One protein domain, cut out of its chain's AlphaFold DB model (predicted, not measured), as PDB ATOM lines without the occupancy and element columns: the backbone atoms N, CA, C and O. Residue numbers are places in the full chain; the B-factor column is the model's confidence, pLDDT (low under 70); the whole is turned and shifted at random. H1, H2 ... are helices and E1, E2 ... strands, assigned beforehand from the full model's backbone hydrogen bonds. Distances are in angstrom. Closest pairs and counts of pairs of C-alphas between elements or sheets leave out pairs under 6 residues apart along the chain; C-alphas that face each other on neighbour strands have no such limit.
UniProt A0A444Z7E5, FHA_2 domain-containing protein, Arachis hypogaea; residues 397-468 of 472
ATOM      1  N   MET A 397       9.015  -1.586 279.225       98.25
ATOM      2  CA  MET A 397       9.778  -0.346 279.370       98.25
ATOM      3  C   MET A 397       8.911   0.901 279.171       98.25
ATOM      4  O   MET A 397       9.136   1.904 279.854       98.25
ATOM      5  N   LYS A 398       7.873   0.831 278.323       97.88
ATOM      6  CA  LYS A 398       6.812   1.850 278.304       97.88
ATOM      7  C   LYS A 398       6.107   1.893 279.655       97.88
ATOM      8  O   LYS A 398       6.078   2.959 280.262       97.88
ATOM      9  N   LEU A 399       5.642   0.747 280.169       97.75
ATOM     10  CA  LEU A 399       5.034   0.655 281.508       97.75
ATOM     11  C   LEU A 399       5.914   1.310 282.580       97.75
ATOM     12  O   LEU A 399       5.444   2.172 283.313       97.75
ATOM     13  N   ARG A 400       7.204   0.963 282.615       97.44
ATOM     14  CA  ARG A 400       8.176   1.541 283.548       97.44
ATOM     15  C   ARG A 400       8.201   3.064 283.480       97.44
ATOM     16  O   ARG A 400       8.111   3.718 284.510       97.44
ATOM     17  N   SER A 401       8.332   3.626 282.278       96.00
ATOM     18  CA  SER A 401       8.386   5.083 282.105       96.00
ATOM     19  C   SER A 401       7.099   5.782 282.539       96.00
ATOM     20  O   SER A 401       7.173   6.845 283.138       96.00
ATOM     21  N   LEU A 402       5.942   5.156 282.301       95.19
ATOM     22  CA  LEU A 402       4.650   5.655 282.763       95.19
ATOM     23  C   LEU A 402       4.557   5.648 284.289       95.19
ATOM     24  O   LEU A 402       4.168   6.647 284.880       95.19
ATOM     25  N   LEU A 403       4.945   4.546 284.933       94.62
ATOM     26  CA  LEU A 403       4.889   4.431 286.390       94.62
ATOM     27  C   LEU A 403       5.826   5.422 287.088       94.62
ATOM     28  O   LEU A 403       5.463   5.945 288.133       94.62
ATOM     29  N   GLN A 404       6.973   5.747 286.486       92.69
ATOM     30  CA  GLN A 404       7.894   6.774 286.997       92.69
ATOM     31  C   GLN A 404       7.296   8.190 287.007       92.69
ATOM     32  O   GLN A 404       7.783   9.051 287.736       92.69
ATOM     33  N   GLU A 405       6.269   8.446 286.192       90.25
ATOM     34  CA  GLU A 405       5.520   9.709 286.186       90.25
ATOM     35  C   GLU A 405       4.424   9.731 287.267       90.25
ATOM     36  O   GLU A 405       3.904  10.799 287.593       90.25
ATOM     37  N   CYS A 406       4.074   8.574 287.833       88.75
ATOM     38  CA  CYS A 406       3.003   8.428 288.808       88.75
ATOM     39  C   CYS A 406       3.520   8.565 290.247       88.75
ATOM     40  O   CYS A 406       4.622   8.135 290.590       88.75
ATOM     41  N   THR A 407       2.685   9.160 291.097       90.38
ATOM     42  CA  THR A 407       2.882   9.226 292.550       90.38
ATOM     43  C   THR A 407       1.819   8.353 293.213       90.38
ATOM     44  O   THR A 407       0.665   8.393 292.790       90.38
ATOM     45  N   PHE A 408       2.217   7.551 294.194       90.75
ATOM     46  CA  PHE A 408       1.367   6.592 294.895       90.75
ATOM     47  C   PHE A 408       1.414   6.832 296.404       90.75
ATOM     48  O   PHE A 408       2.401   7.357 296.923       90.75
ATOM     49  N   ASP A 409       0.367   6.395 297.098       89.88
ATOM     50  CA  ASP A 409       0.311   6.431 298.557       89.88
ATOM     51  C   ASP A 409       1.318   5.455 299.178       89.88
ATOM     52  O   ASP A 409       1.744   4.475 298.556       89.88
ATOM     53  N   ASP A 410       1.668   5.694 300.441       88.88
ATOM     54  CA  ASP A 410       2.627   4.866 301.178       88.88
ATOM     55  C   ASP A 410       2.189   3.401 301.323       88.88
ATOM     56  O   ASP A 410       3.046   2.520 301.404       88.88
ATOM     57  N   ASP A 411       0.885   3.116 301.250       89.06
ATOM     58  CA  ASP A 411       0.333   1.755 301.239       89.06
ATOM     59  C   ASP A 411       0.808   0.931 300.026       89.06
ATOM     60  O   ASP A 411       0.863  -0.300 300.075       89.06
ATOM     61  N   PHE A 412       1.221   1.591 298.937       90.19
ATOM     62  CA  PHE A 412       1.771   0.924 297.756       90.19
ATOM     63  C   PHE A 412       3.259   0.573 297.888       90.19
ATOM     64  O   PHE A 412       3.808  -0.111 297.016       90.19
ATOM     65  N   LYS A 413       3.939   0.986 298.970       92.94
ATOM     66  CA  LYS A 413       5.346   0.629 299.205       92.94
ATOM     67  C   LYS A 413       5.485  -0.887 299.321       92.94
ATOM     68  O   LYS A 413       4.882  -1.525 300.179       92.94
ATOM     69  N   ARG A 414       6.318  -1.465 298.451       94.19
ATOM     70  CA  ARG A 414       6.583  -2.912 298.351       94.19
ATOM     71  C   ARG A 414       5.316  -3.763 298.194       94.19
ATOM     72  O   ARG A 414       5.329  -4.942 298.547       94.19
ATOM     73  N   SER A 415       4.242  -3.176 297.662       94.00
ATOM     74  CA  SER A 415       3.000  -3.897 297.393       94.00
ATOM     75  C   SER A 415       3.240  -5.101 296.472       94.00
ATOM     76  O   SER A 415       4.076  -5.006 295.569       94.00
ATOM     77  N   PRO A 416       2.525  -6.226 296.659       95.56
ATOM     78  CA  PRO A 416       2.658  -7.395 295.794       95.56
ATOM     79  C   PRO A 416       2.408  -7.066 294.319       95.56
ATOM     80  O   PRO A 416       1.528  -6.274 293.978       95.56
ATOM     81  N   LEU A 417       3.159  -7.715 293.431       95.44
ATOM     82  CA  LEU A 417       2.988  -7.596 291.986       95.44
ATOM     83  C   LEU A 417       2.219  -8.805 291.467       95.44
ATOM     84  O   LEU A 417       2.756  -9.911 291.421       95.44
ATOM     85  N   ILE A 418       0.974  -8.590 291.050       96.00
ATOM     86  CA  ILE A 418       0.111  -9.659 290.548       96.00
ATOM     87  C   ILE A 418       0.263  -9.791 289.030       96.00
ATOM     88  O   ILE A 418      -0.013  -8.858 288.274       96.00
ATOM     89  N   TYR A 419       0.644 -10.984 288.581       95.25
ATOM     90  CA  TYR A 419       0.738 -11.364 287.177       95.25
ATOM     91  C   TYR A 419      -0.377 -12.355 286.842       95.25
ATOM     92  O   TYR A 419      -0.327 -13.516 287.246       95.25
ATOM     93  N   GLN A 420      -1.374 -11.912 286.078       97.12
ATOM     94  CA  GLN A 420      -2.435 -12.769 285.549       97.12
ATOM     95  C   GLN A 420      -2.302 -12.849 284.028       97.12
ATOM     96  O   GLN A 420      -2.245 -11.828 283.345       97.12
ATOM     97  N   PHE A 421      -2.213 -14.064 283.493       96.25
ATOM     98  CA  PHE A 421      -2.032 -14.305 282.061       96.25
ATOM     99  C   PHE A 421      -2.587 -15.683 281.664       96.25
ATOM    100  O   PHE A 421      -2.896 -16.507 282.520       96.25
ATOM    101  N   SER A 422      -2.747 -15.927 280.359       95.50
ATOM    102  CA  SER A 422      -3.300 -17.179 279.802       95.50
ATOM    103  C   SER A 422      -2.290 -18.003 278.991       95.50
ATOM    104  O   SER A 422      -2.627 -19.069 278.487       95.50
ATOM    105  N   SER A 423      -1.056 -17.508 278.839       93.81
ATOM    106  CA  SER A 423       0.078 -18.228 278.251       93.81
ATOM    107  C   SER A 423       1.375 -17.830 278.949       93.81
ATOM    108  O   SER A 423       1.560 -16.653 279.254       93.81
ATOM    109  N   LEU A 424       2.290 -18.783 279.135       92.56
ATOM    110  CA  LEU A 424       3.617 -18.560 279.707       92.56
ATOM    111  C   LEU A 424       4.699 -18.925 278.683       92.56
ATOM    112  O   LEU A 424       4.669 -20.012 278.109       92.56
ATOM    113  N   GLY A 425       5.627 -18.001 278.428       91.19
ATOM    114  CA  GLY A 425       6.807 -18.260 277.599       91.19
ATOM    115  C   GLY A 425       7.928 -18.949 278.380       91.19
ATOM    116  O   GLY A 425       7.793 -19.235 279.566       91.19
ATOM    117  N   SER A 426       9.070 -19.177 277.730       91.44
ATOM    118  CA  SER A 426      10.289 -19.580 278.439       91.44
ATOM    119  C   SER A 426      10.862 -18.365 279.165       91.44
ATOM    120  O   SER A 426      11.335 -17.439 278.510       91.44
ATOM    121  N   LEU A 427      10.796 -18.361 280.496       91.81
ATOM    122  CA  LEU A 427      11.267 -17.259 281.335       91.81
ATOM    123  C   LEU A 427      12.516 -17.664 282.119       91.81
ATOM    124  O   LEU A 427      12.669 -18.828 282.484       91.81
ATOM    125  N   ASP A 428      13.374 -16.689 282.408       93.75
ATOM    126  CA  ASP A 428      14.484 -16.831 283.345       93.75
ATOM    127  C   ASP A 428      14.389 -15.796 284.480       93.75
ATOM    128  O   ASP A 428      13.614 -14.835 284.429       93.75
ATOM    129  N   GLU A 429      15.173 -16.008 285.537       93.38
ATOM    130  CA  GLU A 429      15.175 -15.136 286.718       93.38
ATOM    131  C   GLU A 429      15.585 -13.696 286.385       93.38
ATOM    132  O   GLU A 429      15.089 -12.750 286.998       93.38
ATOM    133  N   LYS A 430      16.465 -13.512 285.392       96.25
ATOM    134  CA  LYS A 430      16.948 -12.186 284.985       96.25
ATOM    135  C   LYS A 430      15.821 -11.371 284.367       96.25
ATOM    136  O   LYS A 430      15.626 -10.216 284.739       96.25
ATOM    137  N   TRP A 431      15.058 -11.986 283.472       95.44
ATOM    138  CA  TRP A 431      13.906 -11.367 282.841       95.44
ATOM    139  C   TRP A 431      12.808 -11.059 283.863       95.44
ATOM    140  O   TRP A 431      12.248  -9.963 283.859       95.44
ATOM    141  N   MET A 432      12.547 -11.979 284.799       94.31
ATOM    142  CA  MET A 432      11.582 -11.738 285.878       94.31
ATOM    143  C   MET A 432      11.996 -10.574 286.783       94.31
ATOM    144  O   MET A 432      11.151  -9.756 287.154       94.31
ATOM    145  N   ALA A 433      13.286 -10.449 287.107       94.56
ATOM    146  CA  ALA A 433      13.808  -9.321 287.875       94.56
ATOM    147  C   ALA A 433      13.670  -7.990 287.112       94.56
ATOM    148  O   ALA A 433      13.284  -6.974 287.695       94.56
ATOM    149  N   GLU A 434      13.925  -7.988 285.802       96.38
ATOM    150  CA  GLU A 434      13.756  -6.810 284.945       96.38
ATOM    151  C   GLU A 434      12.288  -6.353 284.868       96.38
ATOM    152  O   GLU A 434      11.986  -5.158 285.012       96.38
ATOM    153  N   LEU A 435      11.362  -7.297 284.692       96.44
ATOM    154  CA  LEU A 435       9.932  -7.007 284.675       96.44
ATOM    155  C   LEU A 435       9.449  -6.499 286.041       96.44
ATOM    156  O   LEU A 435       8.767  -5.475 286.102       96.44
ATOM    157  N   THR A 436       9.879  -7.140 287.130       95.88
ATOM    158  CA  THR A 436       9.589  -6.719 288.513       95.88
ATOM    159  C   THR A 436      10.064  -5.289 288.764       95.88
ATOM    160  O   THR A 436       9.316  -4.462 289.291       95.88
ATOM    161  N   SER A 437      11.281  -4.950 288.322       95.81
ATOM    162  CA  SER A 437      11.812  -3.585 288.409       95.81
ATOM    163  C   SER A 437      10.972  -2.586 287.610       95.81
ATOM    164  O   SER A 437      10.773  -1.457 288.053       95.81
ATOM    165  N   SER A 438      10.461  -2.998 286.451       97.12
ATOM    166  CA  SER A 438       9.621  -2.154 285.600       97.12
ATOM    167  C   SER A 438       8.254  -1.882 286.226       97.12
ATOM    168  O   SER A 438       7.797  -0.745 286.203       97.12
ATOM    169  N   MET A 439       7.629  -2.902 286.816       95.62
ATOM    170  CA  MET A 439       6.328  -2.797 287.484       95.62
ATOM    171  C   MET A 439       6.391  -2.083 288.838       95.62
ATOM    172  O   MET A 439       5.392  -1.527 289.276       95.62
ATOM    173  N   SER A 440       7.565  -2.040 289.473       95.25
ATOM    174  CA  SER A 440       7.786  -1.352 290.758       95.25
ATOM    175  C   SER A 440       8.284   0.091 290.598       95.25
ATOM    176  O   SER A 440       8.775   0.690 291.551       95.25
ATOM    177  N   ALA A 441       8.240   0.655 289.388       95.31
ATOM    178  CA  ALA A 441       8.928   1.907 289.072       95.31
ATOM    179  C   ALA A 441       8.203   3.187 289.534       95.31
ATOM    180  O   ALA A 441       8.656   4.283 289.201       95.31
ATOM    181  N   GLY A 442       7.101   3.045 290.273       92.94
ATOM    182  CA  GLY A 442       6.375   4.152 290.889       92.94
ATOM    183  C   GLY A 442       7.147   4.831 292.020       92.94
ATOM    184  O   GLY A 442       8.103   4.278 292.576       92.94
ATOM    185  N   LEU A 443       6.707   6.041 292.362       90.44
ATOM    186  CA  LEU A 443       7.263   6.853 293.444       90.44
ATOM    187  C   LEU A 443       6.188   7.140 294.498       90.44
ATOM    188  O   LEU A 443       5.021   7.283 294.142       90.44
ATOM    189  N   SER A 444       6.570   7.277 295.765       89.94
ATOM    190  CA  SER A 444       5.695   7.843 296.802       89.94
ATOM    191  C   SER A 444       5.676   9.377 296.766       89.94
ATOM    192  O   SER A 444       6.417  10.004 295.999       89.94
ATOM    193  N   GLU A 445       4.816  10.002 297.578       89.62
ATOM    194  CA  GLU A 445       4.666  11.467 297.645       89.62
ATOM    195  C   GLU A 445       5.986  12.202 297.916       89.62
ATOM    196  O   GLU A 445       6.289  13.211 297.277       89.62
ATOM    197  N   ASP A 446       6.820  11.636 298.790       91.00
ATOM    198  CA  ASP A 446       8.164  12.118 299.133       91.00
ATOM    199  C   ASP A 446       9.220  11.882 298.032       91.00
ATOM    200  O   ASP A 446      10.411  12.121 298.239       91.00
ATOM    201  N   LYS A 447       8.792  11.425 296.848       89.38
ATOM    202  CA  LYS A 447       9.630  11.078 295.691       89.38
ATOM    203  C   LYS A 447      10.623   9.946 295.955       89.38
ATOM    204  O   LYS A 447      11.590   9.798 295.202       89.38
ATOM    205  N   THR A 448      10.376   9.112 296.964       93.12
ATOM    206  CA  THR A 448      11.153   7.885 297.164       93.12
ATOM    207  C   THR A 448      10.601   6.731 296.310       93.12
ATOM    208  O   THR A 448       9.410   6.699 295.997       93.12
ATOM    209  N   PRO A 449      11.448   5.793 295.845       94.19
ATOM    210  CA  PRO A 449      10.971   4.611 295.128       94.19
ATOM    211  C   PRO A 449      10.088   3.728 296.015       94.19
ATOM    212  O   PRO A 449      10.457   3.448 297.155       94.19
ATOM    213  N   LEU A 450       8.993   3.189 295.461       92.81
ATOM    214  CA  LEU A 450       8.097   2.275 296.191       92.81
ATOM    215  C   LEU A 450       8.788   0.987 296.669       92.81
ATOM    216  O   LEU A 450       8.323   0.331 297.600       92.81
ATOM    217  N   GLY A 451       9.912   0.628 296.049       93.88
ATOM    218  CA  GLY A 451      10.633  -0.609 296.323       93.88
ATOM    219  C   GLY A 451      10.031  -1.809 295.594       93.88
ATOM    220  O   GLY A 451       8.941  -1.741 295.034       93.88
ATOM    221  N   LEU A 452      10.777  -2.913 295.563       95.38
ATOM    222  CA  LEU A 452      10.365  -4.115 294.840       95.38
ATOM    223  C   LEU A 452       9.239  -4.834 295.590       95.38
ATOM    224  O   LEU A 452       9.396  -5.183 296.764       95.38
ATOM    225  N   GLY A 453       8.132  -5.052 294.888       92.88
ATOM    226  CA  GLY A 453       7.032  -5.897 295.340       92.88
ATOM    227  C   GLY A 453       7.319  -7.386 295.164       92.88
ATOM    228  O   GLY A 453       8.114  -7.776 294.305       92.88
ATOM    229  N   GLU A 454       6.658  -8.227 295.961       93.31
ATOM    230  CA  GLU A 454       6.731  -9.685 295.819       93.31
ATOM    231  C   GLU A 454       5.932 -10.152 294.586       93.31
ATOM    232  O   GLU A 454       4.740  -9.847 294.489       93.31
ATOM    233  N   PRO A 455       6.546 -10.887 293.638       92.56
ATOM    234  CA  PRO A 455       5.834 -11.442 292.492       92.56
ATOM    235  C   PRO A 455       4.830 -12.532 292.883       92.56
ATOM    236  O   PRO A 455       5.197 -13.530 293.497       92.56
ATOM    237  N   GLN A 456       3.580 -12.393 292.444       95.31
ATOM    238  CA  GLN A 456       2.516 -13.379 292.628       95.31
ATOM    239  C   GLN A 456       1.863 -13.706 291.288       95.31
ATOM    240  O   GLN A 456       1.450 -12.815 290.549       95.31
ATOM    241  N   ILE A 457       1.762 -14.992 290.958       94.00
ATOM    242  CA  ILE A 457       1.214 -15.450 289.678       94.00
ATOM    243  C   ILE A 457      -0.189 -16.012 289.894       94.00
ATOM    244  O   ILE A 457      -0.388 -16.901 290.718       94.00
ATOM    245  N   ILE A 458      -1.141 -15.531 289.098       97.00
ATOM    246  CA  ILE A 458      -2.480 -16.105 288.979       97.00
ATOM    247  C   ILE A 458      -2.532 -16.888 287.671       97.00
ATOM    248  O   ILE A 458      -2.535 -16.311 286.579       97.00
ATOM    249  N   TRP A 459      -2.575 -18.214 287.794       96.19
ATOM    250  CA  TRP A 459      -2.582 -19.142 286.671       96.19
ATOM    251  C   TRP A 459      -3.557 -20.300 286.930       96.19
ATOM    252  O   TRP A 459      -3.522 -20.857 288.030       96.19
ATOM    253  N   PRO A 460      -4.397 -20.699 285.953       95.56
ATOM    254  CA  PRO A 460      -5.323 -21.814 286.130       95.56
ATOM    255  C   PRO A 460      -4.593 -23.128 286.416       95.56
ATOM    256  O   PRO A 460      -3.702 -23.546 285.669       95.56
ATOM    257  N   THR A 461      -5.000 -23.816 287.475       96.38
ATOM    258  CA  THR A 461      -4.531 -25.172 287.758       96.38
ATOM    259  C   THR A 461      -5.180 -26.182 286.809       96.38
ATOM    260  O   THR A 461      -6.164 -25.902 286.123       96.38
ATOM    261  N   VAL A 462      -4.646 -27.409 286.785       96.06
ATOM    262  CA  VAL A 462      -5.268 -28.523 286.044       96.06
ATOM    263  C   VAL A 462      -6.716 -28.737 286.487       96.06
ATOM    264  O   VAL A 462      -7.575 -29.039 285.661       96.06
ATOM    265  N   GLU A 463      -6.978 -28.567 287.780       95.69
ATOM    266  CA  GLU A 463      -8.292 -28.772 288.371       95.69
ATOM    267  C   GLU A 463      -9.274 -27.660 287.988       95.69
ATOM    268  O   GLU A 463     -10.401 -27.967 287.600       95.69
ATOM    269  N   ASP A 464      -8.824 -26.398 287.975       95.38
ATOM    270  CA  ASP A 464      -9.635 -25.263 287.508       95.38
ATOM    271  C   ASP A 464     -10.093 -25.469 286.061       95.38
ATOM    272  O   ASP A 464     -11.253 -25.240 285.723       95.38
ATOM    273  N   VAL A 465      -9.193 -25.955 285.196       95.19
ATOM    274  CA  VAL A 465      -9.522 -26.246 283.794       95.19
ATOM    275  C   VAL A 465     -10.478 -27.434 283.692       95.19
ATOM    276  O   VAL A 465     -11.463 -27.366 282.956       95.19
ATOM    277  N   ARG A 466     -10.224 -28.518 284.436       93.56
ATOM    278  CA  ARG A 466     -11.060 -29.730 284.430       93.56
ATOM    279  C   ARG A 466     -12.498 -29.447 284.872       93.56
ATOM    280  O   ARG A 466     -13.410 -30.097 284.372       93.56
ATOM    281  N   CYS A 467     -12.681 -28.512 285.797       92.94
ATOM    282  CA  CYS A 467     -13.982 -28.120 286.339       92.94
ATOM    283  C   CYS A 467     -14.561 -26.858 285.679       92.94
ATOM    284  O   CYS A 467     -15.520 -26.284 286.193       92.94
ATOM    285  N   SER A 468     -13.985 -26.403 284.563       93.44
ATOM    286  CA  SER A 468     -14.477 -25.232 283.832       93.44
ATOM    287  C   SER A 468     -15.702 -25.553 282.969       93.44
ATOM    288  O   SER A 468     -15.923 -26.696 282.569       93.44
TER     289      SER A 468
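AT A GLANCE: This is residues 397 to 468 of the 472 residues of the protein "FHA_2 domain-containing protein" of Arachis hypogaea (UniProt A0A444Z7E5). A small ribbon of two short parallel strands, E1 and E2, joins a loop-rich body, where H1 meets H2, to an arm whose residues 461 to 468, with H3, stick out. The 72 printed residues hold H1, E1, H2, E2, H3 in that order, mixed class, under half in named elements. The whole is loose, radius of gyration of the C-alphas 14.8 A, spanning 48 by 24 by 18 A.

IN THESE COORDINATES: H1, residues 397 to 405, begins at C-alpha (9.778, -0.346, 279.370). E1 is 417 to 420; H2, 429 to 439, is 15.2 A long; E2 is 455 to 458. H3, 462 to 466, ends at (-11.060, -29.730, 284.430).

HOW THE PARTS SIT: H1 touches H2, closest C-alphas Arg 400 and Ser 438, 4.5 A. E1, H2, E2 form a strand-helix-strand unit, parallel strands joined through a helix, its crossover right-handed. N 419 and O 456 are 2.8 A apart, within hydrogen-bond range. Every O i to N i+4 pair is within range in H2 and H3, 4 of 5 in H1. H2 and H3 are apart.

THE WHOLE: The printed part has no cut. H1 to E1 and H2 to E2 are long links. No printed residue is under pLDDT 70.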